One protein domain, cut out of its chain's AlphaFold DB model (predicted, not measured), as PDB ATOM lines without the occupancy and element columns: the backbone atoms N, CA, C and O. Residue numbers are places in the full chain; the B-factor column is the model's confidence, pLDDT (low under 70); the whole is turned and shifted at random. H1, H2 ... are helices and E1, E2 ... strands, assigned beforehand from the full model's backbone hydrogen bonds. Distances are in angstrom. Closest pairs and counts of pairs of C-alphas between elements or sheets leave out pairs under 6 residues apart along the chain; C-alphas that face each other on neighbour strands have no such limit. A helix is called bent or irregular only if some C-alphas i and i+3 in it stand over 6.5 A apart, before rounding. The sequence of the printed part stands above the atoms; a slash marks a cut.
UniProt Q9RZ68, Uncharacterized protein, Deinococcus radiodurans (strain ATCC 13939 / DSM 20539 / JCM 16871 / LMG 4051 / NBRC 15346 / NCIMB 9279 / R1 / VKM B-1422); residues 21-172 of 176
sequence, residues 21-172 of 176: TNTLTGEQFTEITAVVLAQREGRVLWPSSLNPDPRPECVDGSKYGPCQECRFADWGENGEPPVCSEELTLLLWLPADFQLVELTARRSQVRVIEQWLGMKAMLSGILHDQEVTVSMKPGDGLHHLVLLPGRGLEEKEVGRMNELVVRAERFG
ATOM      1  N   THR A  21       1.824  28.585  22.992       75.88
ATOM      2  CA  THR A  21       1.836  27.124  22.865       75.88
ATOM      3  C   THR A  21       0.404  26.618  22.923       75.88
ATOM      4  O   THR A  21      -0.305  26.912  23.884       75.88
ATOM      5  N   ASN A  22      -0.021  25.855  21.916       70.69
ATOM      6  CA  ASN A  22      -1.264  25.100  21.989       70.69
ATOM      7  C   ASN A  22      -1.042  23.925  22.951       70.69
ATOM      8  O   ASN A  22      -0.223  23.047  22.695       70.69
ATOM      9  N   THR A  23      -1.741  23.916  24.082       70.56
ATOM     10  CA  THR A  23      -1.541  22.918  25.145       70.56
ATOM     11  C   THR A  23      -2.028  21.520  24.765       70.56
ATOM     12  O   THR A  23      -1.586  20.548  25.373       70.56
ATOM     13  N   LEU A  24      -2.901  21.406  23.760       64.88
ATOM     14  CA  LEU A  24      -3.405  20.130  23.258       64.88
ATOM     15  C   LEU A  24      -2.448  19.503  22.234       64.88
ATOM     16  O   LEU A  24      -2.209  18.298  22.287       64.88
ATOM     17  N   THR A  25      -1.912  20.301  21.305       70.69
ATOM     18  CA  THR A  25      -1.064  19.806  20.199       70.69
ATOM     19  C   THR A  25       0.435  19.951  20.465       70.69
ATOM     20  O   THR A  25       1.238  19.250  19.853       70.69
ATOM     21  N   GLY A  26       0.829  20.843  21.376       70.75
ATOM     22  CA  GLY A  26       2.221  21.224  21.624       70.75
ATOM     23  C   GLY A  26       2.801  22.189  20.583       70.75
ATOM     24  O   GLY A  26       3.977  22.542  20.674       70.75
ATOM     25  N   GLU A  27       2.011  22.619  19.598       74.50
ATOM     26  CA  GLU A  27       2.460  23.545  18.557       74.50
ATOM     27  C   GLU A  27       2.751  24.929  19.126       74.50
ATOM     28  O   GLU A  27       2.042  25.421  20.008       74.50
ATOM     29  N   GLN A  28       3.796  25.563  18.597       80.62
ATOM     30  CA  GLN A  28       4.230  26.883  19.027       80.62
ATOM     31  C   GLN A  28       4.006  27.922  17.935       80.62
ATOM     32  O   GLN A  28       4.310  27.691  16.765       80.62
ATOM     33  N   PHE A  29       3.534  29.096  18.343       79.44
ATOM     34  CA  PHE A  29       3.202  30.198  17.449       79.44
ATOM     35  C   PHE A  29       3.814  31.495  17.971       79.44
ATOM     36  O   PHE A  29       3.767  31.784  19.164       79.44
ATOM     37  N   THR A  30       4.352  32.327  17.089       77.56
ATOM     38  CA  THR A  30       4.754  33.704  17.439       77.56
ATOM     39  C   THR A  30       3.594  34.693  17.310       77.56
ATOM     40  O   THR A  30       3.645  35.806  17.838       77.56
ATOM     41  N   GLU A  31       2.551  34.292  16.585       85.88
ATOM     42  CA  GLU A  31       1.393  35.101  16.233       85.88
ATOM     43  C   GLU A  31       0.162  34.205  16.049       85.88
ATOM     44  O   GLU A  31       0.273  33.109  15.502       85.88
ATOM     45  N   ILE A  32      -0.994  34.673  16.516       87.56
ATOM     46  CA  ILE A  32      -2.292  34.009  16.396       87.56
ATOM     47  C   ILE A  32      -3.264  34.995  15.754       87.56
ATOM     48  O   ILE A  32      -3.413  36.116  16.240       87.56
ATOM     49  N   THR A  33      -3.968  34.563  14.711       91.88
ATOM     50  CA  THR A  33      -5.114  35.295  14.158       91.88
ATOM     51  C   THR A  33      -6.398  34.609  14.600       91.88
ATOM     52  O   THR A  33      -6.596  33.424  14.334       91.88
ATOM     53  N   ALA A  34      -7.262  35.346  15.292       91.88
ATOM     54  CA  ALA A  34      -8.463  34.802  15.910       91.88
ATOM     55  C   ALA A  34      -9.626  35.797  15.903       91.88
ATOM     56  O   ALA A  34      -9.448  36.980  15.633       91.88
ATOM     57  N   VAL A  35     -10.820  35.323  16.243       93.12
ATOM     58  CA  VAL A  35     -11.987  36.157  16.558       93.12
ATOM     59  C   VAL A  35     -12.250  36.061  18.059       93.12
ATOM     60  O   VAL A  35     -12.312  34.956  18.600       93.12
ATOM     61  N   VAL A  36     -12.402  37.201  18.735       90.75
ATOM     62  CA  VAL A  36     -12.702  37.230  20.175       90.75
ATOM     63  C   VAL A  36     -14.193  37.005  20.377       90.75
ATOM     64  O   VAL A  36     -15.013  37.827  19.981       90.75
ATOM     65  N   LEU A  37     -14.552  35.892  21.005       89.38
ATOM     66  CA  LEU A  37     -15.947  35.525  21.235       89.38
ATOM     67  C   LEU A  37     -16.485  36.106  22.539       89.38
ATOM     68  O   LEU A  37     -17.592  36.638  22.575       89.38
ATOM     69  N   ALA A  38     -15.691  36.002  23.600       86.38
ATOM     70  CA  ALA A  38     -16.068  36.406  24.943       86.38
ATOM     71  C   ALA A  38     -14.824  36.729  25.775       86.38
ATOM     72  O   ALA A  38     -13.700  36.384  25.401       86.38
ATOM     73  N   GLN A  39     -15.045  37.363  26.923       85.81
ATOM     74  CA  GLN A  39     -14.010  37.627  27.911       85.81
ATOM     75  C   GLN A  39     -14.473  37.258  29.320       85.81
ATOM     76  O   GLN A  39     -15.668  37.293  29.620       85.81
ATOM     77  N   ARG A  40     -13.511  36.958  30.191       81.62
ATOM     78  CA  ARG A  40     -13.715  36.764  31.625       81.62
ATOM     79  C   ARG A  40     -12.577  37.420  32.392       81.62
ATOM     80  O   ARG A  40     -11.409  37.141  32.131       81.62
ATOM     81  N   GLU A  41     -12.938  38.240  33.364       75.56
ATOM     82  CA  GLU A  41     -12.007  38.783  34.349       75.56
ATOM     83  C   GLU A  41     -11.855  37.807  35.518       75.56
ATOM     84  O   GLU A  41     -12.825  37.207  35.987       75.56
ATOM     85  N   GLY A  42     -10.623  37.649  35.985       67.38
ATOM     86  CA  GLY A  42     -10.260  36.822  37.123       67.38
ATOM     87  C   GLY A  42      -9.168  37.482  37.959       67.38
ATOM     88  O   GLY A  42      -8.537  38.464  37.569       67.38
ATOM     89  N   ARG A  43      -8.933  36.940  39.151       62.91
ATOM     90  CA  ARG A  43      -7.819  37.339  40.017       62.91
ATOM     91  C   ARG A  43      -7.124  36.085  40.499       62.91
ATOM     92  O   ARG A  43      -7.805  35.170  40.953       62.91
ATOM     93  N   VAL A  44      -5.799  36.057  40.423       61.53
ATOM     94  CA  VAL A  44      -5.006  34.903  40.854       61.53
ATOM     95  C   VAL A  44      -3.822  35.367  41.698       61.53
ATOM     96  O   VAL A  44      -3.022  36.206  41.272       61.53
ATOM     97  N   LEU A  45      -3.708  34.813  42.909       60.19
ATOM     98  CA  LEU A  45      -2.547  34.997  43.781       60.19
ATOM     99  C   LEU A  45      -1.494  33.956  43.435       60.19
ATOM    100  O   LEU A  45      -1.748  32.768  43.597       60.19
ATOM    101  N   TRP A  46      -0.314  34.394  43.002       53.50
ATOM    102  CA  TRP A  46       0.817  33.490  42.815       53.50
ATOM    103  C   TRP A  46       1.704  33.484  44.059       53.50
ATOM    104  O   TRP A  46       1.851  34.513  44.721       53.50
ATOM    105  N   PRO A  47       2.303  32.334  44.367       46.25
ATOM    106  CA  PRO A  47       3.171  32.194  45.511       46.25
ATOM    107  C   PRO A  47       4.452  33.018  45.324       46.25
ATOM    108  O   PRO A  47       4.888  33.294  44.200       46.25
ATOM    109  N   SER A  48       5.069  33.437  46.433       51.41
ATOM    110  CA  SER A  48       6.348  34.163  46.382       51.41
ATOM    111  C   SER A  48       7.427  33.342  45.659       51.41
ATOM    112  O   SER A  48       7.392  32.115  45.685       51.41
ATOM    113  N   SER A  49       8.445  33.994  45.089       50.44
ATOM    114  CA  SER A  49       9.573  33.316  44.416       50.44
ATOM    115  C   SER A  49      10.379  32.366  45.319       50.44
ATOM    116  O   SER A  49      11.220  31.619  44.826       50.44
ATOM    117  N   LEU A  50      10.133  32.394  46.631       46.72
ATOM    118  CA  LEU A  50      10.730  31.511  47.635       46.72
ATOM    119  C   LEU A  50       9.877  30.266  47.930       46.72
ATOM    120  O   LEU A  50      10.327  29.379  48.655       46.72
ATOM    121  N   ASN A  51       8.653  30.197  47.407       46.59
ATOM    122  CA  ASN A  51       7.760  29.062  47.587       46.59
ATOM    123  C   ASN A  51       8.019  28.022  46.474       46.59
ATOM    124  O   ASN A  51       7.971  28.366  45.291       46.59
ATOM    125  N   PRO A  52       8.318  26.758  46.822       47.38
ATOM    126  CA  PRO A  52       8.591  25.706  45.845       47.38
ATOM    127  C   PRO A  52       7.336  25.171  45.141       47.38
ATOM    128  O   PRO A  52       7.472  24.469  44.140       47.38
ATOM    129  N   ASP A  53       6.135  25.446  45.656       50.34
ATOM    130  CA  ASP A  53       4.889  25.108  44.970       50.34
ATOM    131  C   ASP A  53       4.576  26.222  43.968       50.34
ATOM    132  O   ASP A  53       4.374  27.355  44.395       50.34
ATOM    133  N   PRO A  54       4.551  25.950  42.654       51.53
ATOM    134  CA  PRO A  54       4.293  26.983  41.666       51.53
ATOM    135  C   PRO A  54       2.806  27.319  41.557       51.53
ATOM    136  O   PRO A  54       2.478  28.237  40.823       51.53
ATOM    137  N   ARG A  55       1.896  26.572  42.198       52.31
ATOM    138  CA  ARG A  55       0.448  26.742  42.026       52.31
ATOM    139  C   ARG A  55      -0.058  28.007  42.720       52.31
ATOM    140  O   ARG A  55       0.473  28.378  43.763       52.31
ATOM    141  N   PRO A  56      -1.113  28.642  42.189       55.22
ATOM    142  CA  PRO A  56      -1.661  29.840  42.796       55.22
ATOM    143  C   PRO A  56      -2.206  29.573  44.204       55.22
ATOM    144  O   PRO A  56      -2.914  28.595  44.440       55.22
ATOM    145  N   GLU A  57      -1.871  30.461  45.138       55.75
ATOM    146  CA  GLU A  57      -2.273  30.370  46.543       55.75
ATOM    147  C   GLU A  57      -3.741  30.778  46.736       55.75
ATOM    148  O   GLU A  57      -4.384  30.294  47.659       55.75
ATOM    149  N   CYS A  58      -4.315  31.596  45.847       58.38
ATOM    150  CA  CYS A  58      -5.744  31.922  45.854       58.38
ATOM    151  C   CYS A  58      -6.335  31.821  44.448       58.38
ATOM    152  O   CYS A  58      -5.982  32.589  43.551       58.38
ATOM    153  N   VAL A  59      -7.254  30.869  44.309       55.06
ATOM    154  CA  VAL A  59      -8.208  30.687  43.207       55.06
ATOM    155  C   VAL A  59      -9.551  30.357  43.859       55.06
ATOM    156  O   VAL A  59      -9.569  29.808  44.967       55.06
ATOM    157  N   ASP A  60     -10.669  30.688  43.217       47.62
ATOM    158  CA  ASP A  60     -11.984  30.260  43.699       47.62
ATOM    159  C   ASP A  60     -12.020  28.721  43.852       47.62
ATOM    160  O   ASP A  60     -11.567  27.991  42.971       47.62
ATOM    161  N   GLY A  61     -12.436  28.223  45.022       46.62
ATOM    162  CA  GLY A  61     -12.327  26.801  45.397       46.62
ATOM    163  C   GLY A  61     -10.965  26.329  45.950       46.62
ATOM    164  O   GLY A  61     -10.804  25.145  46.253       46.62
ATOM    165  N   SER A  62      -9.978  27.215  46.127       52.59
ATOM    166  CA  SER A  62      -8.709  26.895  46.807       52.59
ATOM    167  C   SER A  62      -8.852  26.832  48.340       52.59
ATOM    168  O   SER A  62      -9.813  27.336  48.919       52.59
ATOM    169  N   LYS A  63      -7.849  26.261  49.034       51.62
ATOM    170  CA  LYS A  63      -7.794  26.188  50.516       51.62
ATOM    171  C   LYS A  63      -7.893  27.565  51.198       51.62
ATOM    172  O   LYS A  63      -8.222  27.632  52.380       51.62
ATOM    173  N   TYR A  64      -7.585  28.633  50.469       48.72
ATOM    174  CA  TYR A  64      -7.494  29.993  50.987       48.72
ATOM    175  C   TYR A  64      -8.727  30.854  50.668       48.72
ATOM    176  O   TYR A  64      -8.750  32.020  51.049       48.72
ATOM    177  N   GLY A  65      -9.764  30.275  50.051       52.44
ATOM    178  CA  GLY A  65     -11.028  30.958  49.770       52.44
ATOM    179  C   GLY A  65     -11.008  31.820  48.499       52.44
ATOM    180  O   GLY A  65     -10.024  31.808  47.751       52.44
ATOM    181  N   PRO A  66     -12.111  32.535  48.214       56.41
ATOM    182  CA  PRO A  66     -12.221  33.402  47.045       56.41
ATOM    183  C   PRO A  66     -11.263  34.600  47.151       56.41
ATOM    184  O   PRO A  66     -11.035  35.144  48.230       56.41
ATOM    185  N   CYS A  67     -10.728  35.074  46.020       54.81
ATOM    186  CA  CYS A  67      -9.725  36.153  45.992       54.81
ATOM    187  C   CYS A  67     -10.175  37.470  46.649       54.81
ATOM    188  O   CYS A  67      -9.327  38.250  47.070       54.81
ATOM    189  N   GLN A  68     -11.483  37.723  46.746       53.53
ATOM    190  CA  GLN A  68     -12.061  38.905  47.402       53.53
ATOM    191  C   GLN A  68     -11.874  38.895  48.928       53.53
ATOM    192  O   GLN A  68     -11.833  39.953  49.544       53.53
ATOM    193  N   GLU A  69     -11.740  37.714  49.530       56.03
ATOM    194  CA  GLU A  69     -11.538  37.532  50.974       56.03
ATOM    195  C   GLU A  69     -10.048  37.392  51.339       56.03
ATOM    196  O   GLU A  69      -9.681  37.278  52.511       56.03
ATOM    197  N   CYS A  70      -9.159  37.409  50.340       56.00
ATOM    198  CA  CYS A  70      -7.731  37.240  50.544       56.00
ATOM    199  C   CYS A  70      -7.087  38.534  51.059       56.00
ATOM    200  O   CYS A  70      -7.014  39.539  50.358       56.00
ATOM    201  N   ARG A  71      -6.508  38.473  52.265       52.56
ATOM    202  CA  ARG A  71      -5.765  39.572  52.916       52.56
ATOM    203  C   ARG A  71      -4.601  40.141  52.078       52.56
ATOM    204  O   ARG A  71      -4.113  41.222  52.385       52.56
ATOM    205  N   PHE A  72      -4.146  39.423  51.050       49.06
ATOM    206  CA  PHE A  72      -3.059  39.826  50.145       49.06
ATOM    207  C   PHE A  72      -3.550  40.415  48.806       49.06
ATOM    208  O   PHE A  72      -2.735  40.676  47.918       49.06
ATOM    209  N   ALA A  73      -4.866  40.599  48.642       50.62
ATOM    210  CA  ALA A  73      -5.471  41.238  47.471       50.62
ATOM    211  C   ALA A  73      -5.392  42.774  47.501       50.62
ATOM    212  O   ALA A  73      -5.544  43.408  46.455       50.62
ATOM    213  N   ASP A  74      -5.136  43.358  48.672       49.28
ATOM    214  CA  ASP A  74      -4.973  44.797  48.843       49.28
ATOM    215  C   ASP A  74      -3.531  45.232  48.561       49.28
ATOM    216  O   ASP A  74      -2.570  44.489  48.774       49.28
ATOM    217  N   TRP A  75      -3.384  46.464  48.073       51.81
ATOM    218  CA  TRP A  75      -2.080  47.112  47.961       51.81
ATOM    219  C   TRP A  75      -1.423  47.172  49.340       51.81
ATOM    220  O   TRP A  75      -2.088  47.451  50.341       51.81
ATOM    221  N   GLY A  76      -0.114  46.928  49.392       56.28
ATOM    222  CA  GLY A  76       0.637  47.059  50.637       56.28
ATOM    223  C   GLY A  76       0.526  48.481  51.195       56.28
ATOM    224  O   GLY A  76       0.314  49.434  50.443       56.28
ATOM    225  N   GLU A  77       0.725  48.649  52.503       54.25
ATOM    226  CA  GLU A  77       0.628  49.948  53.201       54.25
ATOM    227  C   GLU A  77       1.514  51.053  52.580       54.25
ATOM    228  O   GLU A  77       1.232  52.240  52.735       54.25
ATOM    229  N   ASN A  78       2.544  50.665  51.821       63.38
ATOM    230  CA  ASN A  78       3.472  51.550  51.114       63.38
ATOM    231  C   ASN A  78       3.163  51.721  49.612       63.38
ATOM    232  O   ASN A  78       4.015  52.193  48.860       63.38
ATOM    233  N   GLY A  79       1.978  51.315  49.146       53.78
ATOM    234  CA  GLY A  79       1.627  51.343  47.722       53.78
ATOM    235  C   GLY A  79       2.364  50.285  46.897       53.78
ATOM    236  O   GLY A  79       2.557  50.457  45.695       53.78
ATOM    237  N   GLU A  80       2.781  49.191  47.530       60.22
ATOM    238  CA  GLU A  80       3.327  48.030  46.828       60.22
ATOM    239  C   GLU A  80       2.187  47.289  46.112       60.22
ATOM    240  O   GLU A  80       1.116  47.114  46.708       60.22
ATOM    241  N   PRO A  81       2.375  46.873  44.844       49.50
ATOM    242  CA  PRO A  81       1.334  46.175  44.103       49.50
ATOM    243  C   PRO A  81       0.942  44.885  44.837       49.50
ATOM    244  O   PRO A  81       1.823  44.212  45.382       49.50
ATOM    245  N   PRO A  82      -0.354  44.525  44.854       52.50
ATOM    246  CA  PRO A  82      -0.808  43.311  45.515       52.50
ATOM    247  C   PRO A  82      -0.104  42.085  44.928       52.50
ATOM    248  O   PRO A  82       0.254  42.042  43.748       52.50
ATOM    249  N   VAL A  83       0.083  41.057  45.756       56.59
ATOM    250  CA  VAL A  83       0.714  39.795  45.325       56.59
ATOM    251  C   VAL A  83      -0.216  39.029  44.360       56.59
ATOM    252  O   VAL A  83       0.230  38.190  43.573       56.59
ATOM    253  N   CYS A  84      -1.508  39.375  44.356       56.78
ATOM    254  CA  CYS A  84      -2.491  38.973  43.355       56.78
ATOM    255  C   CYS A  84      -2.288  39.721  42.027       56.78
ATOM    256  O   CYS A  84      -2.257  40.949  41.999       56.78
ATOM    257  N   SER A  85      -2.233  38.990  40.911       60.00
ATOM    258  CA  SER A  85      -2.325  39.580  39.572       60.00
ATOM    259  C   SER A  85      -3.750  39.455  39.059       60.00
ATOM    260  O   SER A  85      -4.363  38.391  39.157       60.00
ATOM    261  N   GLU A  86      -4.249  40.522  38.445       65.75
ATOM    262  CA  GLU A  86      -5.410  40.435  37.564       65.75
ATOM    263  C   GLU A  86      -5.094  39.466  36.418       65.75
ATOM    264  O   GLU A  86      -3.968  39.442  35.889       65.75
ATOM    265  N   GLU A  87      -6.082  38.637  36.100       75.31
ATOM    266  CA  GLU A  87      -6.108  37.771  34.934       75.31
ATOM    267  C   GLU A  87      -7.265  38.194  34.042       75.31
ATOM    268  O   GLU A  87      -8.370  38.467  34.512       75.31
ATOM    269  N   LEU A  88      -7.012  38.212  32.743       76.44
ATOM    270  CA  LEU A  88      -8.045  38.425  31.752       76.44
ATOM    271  C   LEU A  88      -7.969  37.295  30.740       76.44
ATOM    272  O   LEU A  88      -6.953  37.134  30.062       76.44
ATOM    273  N   THR A  89      -9.032  36.505  30.661       82.88
ATOM    274  CA  THR A  89      -9.136  35.378  29.738       82.88
ATOM    275  C   THR A  89     -10.039  35.752  28.576       82.88
ATOM    276  O   THR A  89     -11.180  36.164  28.778       82.88
ATOM    277  N   LEU A  90      -9.542  35.577  27.355       85.75
ATOM    278  CA  LEU A  90     -10.324  35.679  26.128       85.75
ATOM    279  C   LEU A  90     -10.676  34.286  25.616       85.75
ATOM    280  O   LEU A  90      -9.799  33.427  25.524       85.75
ATOM    281  N   LEU A  91     -11.932  34.094  25.211       87.31
ATOM    282  CA  LEU A  91     -12.315  32.968  24.364       87.31
ATOM    283  C   LEU A  91     -12.063  33.342  22.909       87.31
ATOM    284  O   LEU A  91     -12.667  34.288  22.395       87.31
ATOM    285  N   LEU A  92     -11.189  32.596  22.251       88.56
ATOM    286  CA  LEU A  92     -10.773  32.845  20.881       88.56
ATOM    287  C   LEU A  92     -11.262  31.730  19.960       88.56
ATOM    288  O   LEU A  92     -11.096  30.549  20.254       88.56
ATOM    289  N   TRP A  93     -11.820  32.116  18.818       89.75
ATOM    290  CA  TRP A  93     -12.038  31.222  17.684       89.75
ATOM    291  C   TRP A  93     -10.892  31.370  16.687       89.75
ATOM    292  O   TRP A  93     -10.667  32.473  16.191       89.75
ATOM    293  N   LEU A  94     -10.188  30.279  16.382       87.12
ATOM    294  CA  LEU A  94      -9.097  30.221  15.405       87.12
ATOM    295  C   LEU A  94      -9.666  29.728  14.068       87.12
ATOM    296  O   LEU A  94      -9.941  28.532  13.931       87.12
ATOM    297  N   PRO A  95      -9.860  30.604  13.062       85.75
ATOM    298  CA  PRO A  95     -10.511  30.213  11.814       85.75
ATOM    299  C   PRO A  95      -9.688  29.225  10.986       85.75
ATOM    300  O   PRO A  95     -10.273  28.401  10.289       85.75
ATOM    301  N   ALA A  96      -8.356  29.311  11.061       83.00
ATOM    302  CA  ALA A  96      -7.446  28.441  10.317       83.00
ATOM    303  C   ALA A  96      -7.554  26.977  10.770       83.00
ATOM    304  O   ALA A  96      -7.606  26.075   9.937       83.00
ATOM    305  N   ASP A  97      -7.668  26.771  12.082       78.62
ATOM    306  CA  ASP A  97      -7.630  25.443  12.702       78.62
ATOM    307  C   ASP A  97      -9.020  24.925  13.093       78.62
ATOM    308  O   ASP A  97      -9.168  23.772  13.491       78.62
ATOM    309  N   PHE A  98     -10.055  25.764  12.962       83.31
ATOM    310  CA  PHE A  98     -11.425  25.495  13.409       83.31
ATOM    311  C   PHE A  98     -11.509  25.125  14.898       83.31
ATOM    312  O   PHE A  98     -12.258  24.225  15.288       83.31
ATOM    313  N   GLN A  99     -10.744  25.831  15.732       82.31
ATOM    314  CA  GLN A  99     -10.596  25.536  17.158       82.31
ATOM    315  C   GLN A  99     -11.050  26.692  18.048       82.31
ATOM    316  O   GLN A  99     -10.927  27.865  17.693       82.31
ATOM    317  N   LEU A 100     -11.559  26.335  19.229       82.25
ATOM    318  CA  LEU A 100     -11.756  27.249  20.349       82.25
ATOM    319  C   LEU A 100     -10.569  27.120  21.295       82.25
ATOM    320  O   LEU A 100     -10.196  26.005  21.656       82.25
ATOM    321  N   VAL A 101      -9.996  28.250  21.695       82.25
ATOM    322  CA  VAL A 101      -8.898  28.287  22.666       82.25
ATOM    323  C   VAL A 101      -9.110  29.413  23.666       82.25
ATOM    324  O   VAL A 101      -9.728  30.434  23.358       82.25
ATOM    325  N   GLU A 102      -8.555  29.243  24.858       83.00
ATOM    326  CA  GLU A 102      -8.491  30.296  25.862       83.00
ATOM    327  C   GLU A 102      -7.122  30.975  25.831       83.00
ATOM    328  O   GLU A 102      -6.080  30.318  25.889       83.00
ATOM    329  N   LEU A 103      -7.119  32.306  25.774       83.25
ATOM    330  CA  LEU A 103      -5.921  33.113  25.977       83.25
ATOM    331  C   LEU A 103      -6.038  33.857  27.304       83.25
ATOM    332  O   LEU A 103      -6.812  34.804  27.410       83.25
ATOM    333  N   THR A 104      -5.229  33.470  28.286       82.12
ATOM    334  CA  THR A 104      -5.168  34.146  29.588       82.12
ATOM    335  C   THR A 104      -3.972  35.087  29.646       82.12
ATOM    336  O   THR A 104      -2.819  34.657  29.606       82.12
ATOM    337  N   ALA A 105      -4.254  36.380  29.762       76.50
ATOM    338  CA  ALA A 105      -3.275  37.441  29.939       76.50
ATOM    339  C   ALA A 105      -3.142  37.840  31.410       76.50
ATOM    340  O   ALA A 105      -4.103  37.784  32.177       76.50
ATOM    341  N   ARG A 106      -1.936  38.274  31.797       72.88
ATOM    342  CA  ARG A 106      -1.599  38.653  33.180       72.88
ATOM    343  C   ARG A 106      -0.785  39.941  33.243       72.88
ATOM    344  O   ARG A 106      -0.034  40.262  32.319       72.88
ATOM    345  N   ARG A 107      -0.856  40.647  34.376       68.25
ATOM    346  CA  ARG A 107      -0.047  41.846  34.672       68.25
ATOM    347  C   ARG A 107      -0.100  42.874  33.528       68.25
ATOM    348  O   ARG A 107      -1.168  43.339  33.153       68.25
ATOM    349  N   SER A 108       1.046  43.221  32.939       65.00
ATOM    350  CA  SER A 108       1.145  44.198  31.849       65.00
ATOM    351  C   SER A 108       0.426  43.773  30.567       65.00
ATOM    352  O   SER A 108       0.108  44.636  29.756       65.00
ATOM    353  N   GLN A 109       0.158  42.478  30.375       70.81
ATOM    354  CA  GLN A 109      -0.572  41.977  29.209       70.81
ATOM    355  C   GLN A 109      -2.067  42.311  29.284       70.81
ATOM    356  O   GLN A 109      -2.676  42.566  28.250       70.81
ATOM    357  N   VAL A 110      -2.638  42.367  30.497       73.50
ATOM    358  CA  VAL A 110      -4.058  42.702  30.717       73.50
ATOM    359  C   VAL A 110      -4.371  44.074  30.129       73.50
ATOM    360  O   VAL A 110      -5.296  44.202  29.333       73.50
ATOM    361  N   ARG A 111      -3.505  45.064  30.384       74.62
ATOM    362  CA  ARG A 111      -3.666  46.440  29.883       74.62
ATOM    363  C   ARG A 111      -3.804  46.529  28.363       74.62
ATOM    364  O   ARG A 111      -4.516  47.394  27.867       74.62
ATOM    365  N   VAL A 112      -3.112  45.667  27.616       80.69
ATOM    366  CA  VAL A 112      -3.170  45.655  26.142       80.69
ATOM    367  C   VAL A 112      -4.550  45.207  25.672       80.69
ATOM    368  O   VAL A 112      -5.126  45.797  24.759       80.69
ATOM    369  N   ILE A 113      -5.096  44.181  26.319       83.69
ATOM    370  CA  ILE A 113      -6.416  43.655  25.989       83.69
ATOM    371  C   ILE A 113      -7.504  44.636  26.439       83.69
ATOM    372  O   ILE A 113      -8.403  44.924  25.658       83.69
ATOM    373  N   GLU A 114      -7.396  45.225  27.632       80.44
ATOM    374  CA  GLU A 114      -8.323  46.260  28.118       80.44
ATOM    375  C   GLU A 114      -8.395  47.470  27.184       80.44
ATOM    376  O   GLU A 114      -9.481  47.972  26.900       80.44
ATOM    377  N   GLN A 115      -7.253  47.930  26.661       79.56
ATOM    378  CA  GLN A 115      -7.221  49.019  25.682       79.56
ATOM    379  C   GLN A 115      -8.017  48.667  24.423       79.56
ATOM    380  O   GLN A 115      -8.798  49.486  23.932       79.56
ATOM    381  N   TRP A 116      -7.856  47.443  23.917       85.75
ATOM    382  CA  TRP A 116      -8.616  46.975  22.763       85.75
ATOM    383  C   TRP A 116     -10.110  46.818  23.078       85.75
ATOM    384  O   TRP A 116     -10.944  47.276  22.301       85.75
ATOM    385  N   LEU A 117     -10.466  46.251  24.232       83.31
ATOM    386  CA  LEU A 117     -11.857  46.113  24.673       83.31
ATOM    387  C   LEU A 117     -12.538  47.473  24.839       83.31
ATOM    388  O   LEU A 117     -13.666  47.656  24.387       83.31
ATOM    389  N   GLY A 118     -11.842  48.450  25.425       77.31
ATOM    390  CA  GLY A 118     -12.325  49.823  25.547       77.31
ATOM    391  C   GLY A 118     -12.572  50.463  24.182       77.31
ATOM    392  O   GLY A 118     -13.620  51.072  23.962       77.31
ATOM    393  N   MET A 119     -11.659  50.268  23.226       84.06
ATOM    394  CA  MET A 119     -11.863  50.686  21.835       84.06
ATOM    395  C   MET A 119     -13.090  49.999  21.215       84.06
ATOM    396  O   MET A 119     -13.919  50.666  20.598       84.06
ATOM    397  N   LYS A 120     -13.250  48.684  21.396       83.44
ATOM    398  CA  LYS A 120     -14.401  47.929  20.885       83.44
ATOM    399  C   LYS A 120     -15.720  48.420  21.464       83.44
ATOM    400  O   LYS A 120     -16.659  48.624  20.695       83.44
ATOM    401  N   ALA A 121     -15.773  48.668  22.771       80.75
ATOM    402  CA  ALA A 121     -16.939  49.218  23.454       80.75
ATOM    403  C   ALA A 121     -17.349  50.591  22.896       80.75
ATOM    404  O   ALA A 121     -18.538  50.868  22.775       80.75
ATOM    405  N   MET A 122     -16.379  51.427  22.509       77.75
ATOM    406  CA  MET A 122     -16.644  52.737  21.902       77.75
ATOM    407  C   MET A 122     -17.128  52.664  20.446       77.75
ATOM    408  O   MET A 122     -17.834  53.568  20.005       77.75
ATOM    409  N   LEU A 123     -16.741  51.632  19.690       80.81
ATOM    410  CA  LEU A 123     -17.034  51.531  18.256       80.81
ATOM    411  C   LEU A 123     -18.329  50.768  17.952       80.81
ATOM    412  O   LEU A 123     -19.229  51.319  17.325       80.81
ATOM    413  N   SER A 124     -18.408  49.499  18.355       81.81
ATOM    414  CA  SER A 124     -19.552  48.622  18.047       81.81
ATOM    415  C   SER A 124     -20.118  47.909  19.269       81.81
ATOM    416  O   SER A 124     -21.276  47.504  19.254       81.81
ATOM    417  N   GLY A 125     -19.315  47.724  20.320       82.00
ATOM    418  CA  GLY A 125     -19.651  46.905  21.486       82.00
ATOM    419  C   GLY A 125     -19.666  45.395  21.220       82.00
ATOM    420  O   GLY A 125     -19.761  44.617  22.163       82.00
ATOM    421  N   ILE A 126     -19.536  44.965  19.962       85.88
ATOM    422  CA  ILE A 126     -19.550  43.555  19.563       85.88
ATOM    423  C   ILE A 126     -18.105  43.069  19.489       85.88
ATOM    424  O   ILE A 126     -17.301  43.651  18.771       85.88
ATOM    425  N   LEU A 127     -17.760  42.012  20.228       87.69
ATOM    426  CA  LEU A 127     -16.389  41.477  20.254       87.69
ATOM    427  C   LEU A 127     -16.057  40.622  19.025       87.69
ATOM    428  O   LEU A 127     -14.925  40.638  18.548       87.69
ATOM    429  N   HIS A 128     -17.053  39.905  18.508       91.56
ATOM    430  CA  HIS A 128     -16.899  38.858  17.499       91.56
ATOM    431  C   HIS A 128     -17.279  39.312  16.079       91.56
ATOM    432  O   HIS A 128     -17.692  38.503  15.251       91.56
ATOM    433  N   ASP A 129     -17.178  40.609  15.798       92.38
ATOM    434  CA  ASP A 129     -17.400  41.219  14.477       92.38
ATOM    435  C   ASP A 129     -16.088  41.485  13.715       92.38
ATOM    436  O   ASP A 129     -16.110  42.026  12.608       92.38
ATOM    437  N   GLN A 130     -14.941  41.133  14.300       91.12
ATOM    438  CA  GLN A 130     -13.625  41.451  13.762       91.12
ATOM    439  C   GLN A 130     -12.610  40.354  14.084       91.12
ATOM    440  O   GLN A 130     -12.613  39.778  15.173       91.12
ATOM    441  N   GLU A 131     -11.703  40.103  13.145       92.12
ATOM    442  CA  GLU A 131     -10.482  39.351  13.423       92.12
ATOM    443  C   GLU A 131      -9.493  40.213  14.215       92.12
ATOM    444  O   GLU A 131      -9.411  41.430  14.048       92.12
ATOM    445  N   VAL A 132      -8.697  39.568  15.053       89.62
ATOM    446  CA  VAL A 132      -7.577  40.173  15.762       89.62
ATOM    447  C   VAL A 132      -6.333  39.337  15.553       89.62
ATOM    448  O   VAL A 132      -6.387  38.107  15.503       89.62
ATOM    449  N   THR A 133      -5.201  40.018  15.474       90.25
ATOM    450  CA  THR A 133      -3.891  39.385  15.470       90.25
ATOM    451  C   THR A 133      -3.236  39.630  16.817       90.25
ATOM    452  O   THR A 133      -2.979  40.771  17.201       90.25
ATOM    453  N   VAL A 134      -2.970  38.548  17.537       87.69
ATOM    454  CA  VAL A 134      -2.289  38.549  18.826       87.69
ATOM    455  C   VAL A 134      -0.863  38.070  18.605       87.69
ATOM    456  O   VAL A 134      -0.642  36.978  18.090       87.69
ATOM    457  N   SER A 135       0.124  38.870  18.989       87.50
ATOM    458  CA  SER A 135       1.536  38.515  18.838       87.50
ATOM    459  C   SER A 135       2.333  38.874  20.081       87.50
ATOM    460  O   SER A 135       1.995  39.811  20.804       87.50
ATOM    461  N   MET A 136       3.414  38.138  20.317       82.00
ATOM    462  CA  MET A 136       4.423  38.520  21.299       82.00
ATOM    463  C   MET A 136       5.590  39.163  20.550       82.00
ATOM    464  O   MET A 136       6.204  38.539  19.686       82.00
ATOM    465  N   LYS A 137       5.897  40.425  20.851       79.19
ATOM    466  CA  LYS A 137       7.033  41.140  20.255       79.19
ATOM    467  C   LYS A 137       8.183  41.239  21.260       79.19
ATOM    468  O   LYS A 137       7.922  41.473  22.441       79.19
ATOM    469  N   PRO A 138       9.444  41.069  20.832       73.69
ATOM    470  CA  PRO A 138      10.587  41.305  21.705       73.69
ATOM    471  C   PRO A 138      10.655  42.789  22.096       73.69
ATOM    472  O   PRO A 138      10.380  43.663  21.275       73.69
ATOM    473  N   GLY A 139      11.017  43.063  23.345       64.81
ATOM    474  CA  GLY A 139      11.298  44.401  23.868       64.81
ATOM    475  C   GLY A 139      12.595  44.433  24.671       64.81
ATOM    476  O   GLY A 139      13.378  43.479  24.636       64.81
ATOM    477  N   ASP A 140      12.813  45.519  25.412       58.28
ATOM    478  CA  ASP A 140      14.014  45.745  26.227       58.28
ATOM    479  C   ASP A 140      14.035  44.815  27.457       58.28
ATOM    480  O   ASP A 140      13.730  45.204  28.583       58.28
ATOM    481  N   GLY A 141      14.369  43.543  27.230       52.91
ATOM    482  CA  GLY A 141      14.510  42.511  28.262       52.91
ATOM    483  C   GLY A 141      13.239  41.715  28.584       52.91
ATOM    484  O   GLY A 141      13.329  40.724  29.307       52.91
ATOM    485  N   LEU A 142      12.075  42.084  28.037       63.16
ATOM    486  CA  LEU A 142      10.807  41.349  28.168       63.16
ATOM    487  C   LEU A 142      10.050  41.317  26.834       63.16
ATOM    488  O   LEU A 142      10.191  42.219  26.012       63.16
ATOM    489  N   HIS A 143       9.224  40.290  26.621       67.25
ATOM    490  CA  HIS A 143       8.309  40.254  25.481       67.25
ATOM    491  C   HIS A 143       7.010  40.996  25.810       67.25
ATOM    492  O   HIS A 143       6.454  40.845  26.900       67.25
ATOM    493  N   HIS A 144       6.501  41.754  24.846       72.06
ATOM    494  CA  HIS A 144       5.258  42.506  24.951       72.06
ATOM    495  C   HIS A 144       4.153  41.814  24.163       72.06
ATOM    496  O   HIS A 144       4.353  41.449  23.005       72.06
ATOM    497  N   LEU A 145       2.980  41.673  24.781       80.88
ATOM    498  CA  LEU A 145       1.769  41.302  24.063       80.88
ATOM    499  C   LEU A 145       1.346  42.480  23.183       80.88
ATOM    500  O   LEU A 145       1.307  43.620  23.643       80.88
ATOM    501  N   VAL A 146       1.014  42.198  21.932       83.19
ATOM    502  CA  VAL A 146       0.452  43.160  20.989       83.19
ATOM    503  C   VAL A 146      -0.816  42.550  20.416       83.19
ATOM    504  O   VAL A 146      -0.796  41.413  19.950       83.19
ATOM    505  N   LEU A 147      -1.904  43.316  20.445       85.94
ATOM    506  CA  LEU A 147      -3.186  42.941  19.862       85.94
ATOM    507  C   LEU A 147      -3.550  43.977  18.801       85.94
ATOM    508  O   LEU A 147      -3.689  45.163  19.103       85.94
ATOM    509  N   LEU A 148      -3.653  43.529  17.552       86.81
ATOM    510  CA  LEU A 148      -3.930  44.378  16.399       86.81
ATOM    511  C   LEU A 148      -5.308  44.051  15.814       86.81
ATOM    512  O   LEU A 148      -5.597  42.874  15.585       86.81
ATOM    513  N   PRO A 149      -6.151  45.061  15.542       86.62
ATOM    514  CA  PRO A 149      -7.401  44.849  14.827       86.62
ATOM    515  C   PRO A 149      -7.127  44.433  13.375       86.62
ATOM    516  O   PRO A 149      -6.330  45.061  12.678       86.62
ATOM    517  N   GLY A 150      -7.802  43.377  12.928       87.94
ATOM    518  CA  GLY A 150      -7.757  42.843  11.569       87.94
ATOM    519  C   GLY A 150      -8.992  43.223  10.751       87.94
ATOM    520  O   GLY A 150      -9.594  44.287  10.947       87.94
ATOM    521  N   ARG A 151      -9.388  42.357   9.808       91.56
ATOM    522  CA  ARG A 151     -10.574  42.610   8.975       91.56
ATOM    523  C   ARG A 151     -11.857  42.548   9.806       91.56
ATOM    524  O   ARG A 151     -11.970  41.743  10.729       91.56
ATOM    525  N   GLY A 152     -12.842  43.352   9.417       90.75
ATOM    526  CA  GLY A 152     -14.225  43.149   9.842       90.75
ATOM    527  C   GLY A 152     -14.809  41.894   9.195       90.75
ATOM    528  O   GLY A 152     -14.475  41.561   8.054       90.75
ATOM    529  N   LEU A 153     -15.664  41.201   9.934       91.69
ATOM    530  CA  LEU A 153     -16.386  40.027   9.465       91.69
ATOM    531  C   LEU A 153     -17.667  40.430   8.731       91.69
ATOM    532  O   LEU A 153     -18.306  41.431   9.062       91.69
ATOM    533  N   GLU A 154     -18.065  39.635   7.740       93.56
ATOM    534  CA  GLU A 154     -19.350  39.807   7.061       93.56
ATOM    535  C   GLU A 154     -20.519  39.371   7.959       93.56
ATOM    536  O   GLU A 154     -20.365  38.536   8.848       93.56
ATOM    537  N   GLU A 155     -21.731  39.859   7.685       90.81
ATOM    538  CA  GLU A 155     -22.930  39.572   8.493       90.81
ATOM    539  C   GLU A 155     -23.175  38.066   8.704       90.81
ATOM    540  O   GLU A 155     -23.505  37.619   9.803       90.81
ATOM    541  N   LYS A 156     -22.931  37.251   7.670       92.25
ATOM    542  CA  LYS A 156     -23.043  35.789   7.757       92.25
ATOM    543  C   LYS A 156     -22.001  35.176   8.699       92.25
ATOM    544  O   LYS A 156     -22.298  34.209   9.403       92.25
ATOM    545  N   GLU A 157     -20.783  35.706   8.701       92.44
ATOM    546  CA  GLU A 157     -19.708  35.255   9.586       92.44
ATOM    547  C   GLU A 157     -20.004  35.655  11.032       92.44
ATOM    548  O   GLU A 157     -19.901  34.817  11.925       92.44
ATOM    549  N   VAL A 158     -20.479  36.885  11.248       91.75
ATOM    550  CA  VAL A 158     -20.946  37.367  12.557       91.75
ATOM    551  C   VAL A 158     -22.087  36.498  13.087       91.75
ATOM    552  O   VAL A 158     -22.074  36.108  14.253       91.75
ATOM    553  N   GLY A 159     -23.048  36.126  12.236       91.06
ATOM    554  CA  GLY A 159     -24.124  35.199  12.598       91.06
ATOM    555  C   GLY A 159     -23.593  33.853  13.099       91.06
ATOM    556  O   GLY A 159     -24.004  33.377  14.156       91.06
ATOM    557  N   ARG A 160     -22.599  33.280  12.410       90.44
ATOM    558  CA  ARG A 160     -21.938  32.041  12.847       90.44
ATOM    559  C   ARG A 160     -21.192  32.214  14.175       90.44
ATOM    560  O   ARG A 160     -21.206  31.304  14.999       90.44
ATOM    561  N   MET A 161     -20.527  33.348  14.393       93.19
ATOM    562  CA  MET A 161     -19.829  33.603  15.659       93.19
ATOM    563  C   MET A 161     -20.808  33.739  16.829       93.19
ATOM    564  O   MET A 161     -20.544  33.196  17.898       93.19
ATOM    565  N   ASN A 162     -21.972  34.358  16.614       90.81
ATOM    566  CA  ASN A 162     -23.036  34.419  17.619       90.81
ATOM    567  C   ASN A 162     -23.511  33.026  18.048       90.81
ATOM    568  O   ASN A 162     -23.688  32.773  19.238       90.81
ATOM    569  N   GLU A 163     -23.673  32.096  17.105       89.88
ATOM    570  CA  GLU A 163     -24.030  30.710  17.434       89.88
ATOM    571  C   GLU A 163     -22.972  30.037  18.323       89.88
ATOM    572  O   GLU A 163     -23.321  29.298  19.247       89.88
ATOM    573  N   LEU A 164     -21.684  30.311  18.080       86.31
ATOM    574  CA  LEU A 164     -20.589  29.804  18.910       86.31
ATOM    575  C   LEU A 164     -20.586  30.425  20.308       86.31
ATOM    576  O   LEU A 164     -20.409  29.689  21.274       86.31
ATOM    577  N   VAL A 165     -20.831  31.733  20.427       86.62
ATOM    578  CA  VAL A 165     -20.952  32.423  21.725       86.62
ATOM    579  C   VAL A 165     -22.091  31.819  22.542       86.62
ATOM    580  O   VAL A 165     -21.862  31.354  23.655       86.62
ATOM    581  N   VAL A 166     -23.289  31.708  21.959       86.44
ATOM    582  CA  VAL A 166     -24.461  31.115  22.629       86.44
ATOM    583  C   VAL A 166     -24.183  29.676  23.066       86.44
ATOM    584  O   VAL A 166     -24.661  29.225  24.110       86.44
ATOM    585  N   ARG A 167     -23.413  28.924  22.272       81.25
ATOM    586  CA  ARG A 167     -23.008  27.567  22.636       81.25
ATOM    587  C   ARG A 167     -22.021  27.575  23.801       81.25
ATOM    588  O   ARG A 167     -22.242  26.826  24.744       81.25
ATOM    589  N   ALA A 168     -20.986  28.407  23.752       72.81
ATOM    590  CA  ALA A 168     -19.980  28.514  24.805       72.81
ATOM    591  C   ALA A 168     -20.594  28.956  26.146       72.81
ATOM    592  O   ALA A 168     -20.307  28.364  27.183       72.81
ATOM    593  N   GLU A 169     -21.523  29.916  26.129       72.62
ATOM    594  CA  GLU A 169     -22.233  30.376  27.331       72.62
ATOM    595  C   GLU A 169     -23.063  29.270  27.998       72.62
ATOM    596  O   GLU A 169     -23.138  29.207  29.222       72.62
ATOM    597  N   ARG A 170     -23.663  28.361  27.215       67.06
ATOM    598  CA  ARG A 170     -24.468  27.251  27.760       67.06
ATOM    599  C   ARG A 170     -23.655  26.199  28.506       67.06
ATOM    600  O   ARG A 170     -24.213  25.543  29.379       67.06
ATOM    601  N   PHE A 171     -22.393  25.999  28.135       58.94
ATOM    602  CA  PHE A 171     -21.528  24.992  28.757       58.94
ATOM    603  C   PHE A 171     -20.571  25.595  29.794       58.94
ATOM    604  O   PHE A 171     -19.956  24.854  30.553       58.94
ATOM    605  N   GLY A 172     -20.498  26.928  29.875       52.75
ATOM    606  CA  GLY A 172     -19.466  27.627  30.631       52.75
ATOM    607  C   GLY A 172     -18.101  27.491  29.952       52.75
ATOM    608  O   GLY A 172     -17.853  26.552  29.199       52.75
TER     609      GLY A 172
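What this domain is: This is residues 21 to 172 of the 176 residues of an uncharacterized protein of Deinococcus radiodurans (strain ATCC 13939 / DSM 20539 / JCM 16871 / LMG 4051 / NBRC 15346 / NCIMB 9279 / R1 / VKM B-1422) (UniProt Q9RZ68). A strongly twisted, curled sheet of five strands is folded at its bent strand E1, with H1 packed in the angle between E2 and E5, and H2 packed on the opposite face along E1. Beyond the far end of the E1 and E2 hairpin, a long stretch with no named element, residues 46 to 83, forms a loose head. The printed part has 152 residues, with five named strands and two named helices in the order E1, E2, E3, H1, E4, E5, H2. The sheet runs E3, E2, E1, E4, E5, all antiparallel, and the class is mixed, helices and strands. The whole is only just compact, close to loose, with a radius of gyration of the C-alphas of 17.4 A and spans of 51 by 40 by 36 A.

Where its parts are: The printed part begins at Thr 21, and residues 21 to 30 come before the first named strand. E1, residues 31 to 45, starts with C-alpha 31 at (1.393, 35.101, 16.233) and is 27.8 A from first to last C-alpha. After residues 46 to 83, E2 holds residues 84 to 94 and is 30.0 A long, with C-alpha 84 at (-2.491, 38.973, 43.355). E3 follows with residues 99 to 106, 22.6 A, and then H1 with residues 108 to 123, 23.9 A. E4 holds residues 130 to 138, 25.5 A, and E5 residues 143 to 152, 27.6 A. H2, residues 155 to 171, is 25.0 A long and ends with C-alpha 171 at (-21.528, 24.992, 28.757).

How they stand to each other: E1 bends by 112 degrees at residue 34, and its pairing is staggered: residues 31 to 35 pair with E4, and residues 35 to 45 with E2. E1 and E2 form a hairpin, antiparallel at 155 degrees, with N 40 and O 89 within hydrogen-bond range at 2.8 A. E2 and E3 form a hairpin at 158 degrees, with N 103 and O 90 at 2.9 A. E1, E2 and E3 make a meander, each strand the antiparallel neighbour of the one before. On the other side of E1, E4 is its antiparallel neighbour, with N 32 and O 134 at 2.8 A. E4 and E5 form a hairpin at 159 degrees, with N 135 and O 146 at 2.9 A. E3 and E5 are the edge strands, and they are apart. The helices give three layers, with helices on both faces of the sheet: H2 on one face and H1 on the other. H1 touches E5, the closest C-alphas being those of Gln 109 and Leu 145, 5.7 A apart. H1 also touches E2, where the closest C-alphas, of Leu 88 and Val 110, are 5.9 A apart. H2 touches E1, with the C-alphas of Leu 37 and Val 165 closest at 5.9 A. H2 lies over E2 and E1 at a height over the sheet of 9.3 A, and only just along the strands, at 29 degrees to E1 on the local plane. H1 and H2 are apart. Each O i to N i+4 pair is within hydrogen-bond range in H2, and 11 of 12 are in H1.

The domain as a whole: The two C-alphas farthest apart are those of Asn 78 and Lys 156, 53.2 A. The printed part has no cut. The link from E1 to E2, 38 residues, is long, and its C-alphas lie 16 to 29 A from the mean of all C-alphas. The mean pLDDT of the printed part is 73.3, and 56 residues are under 70: residue 24, residues 42 to 86, 107 to 108, 139 to 143 and 170 to 172.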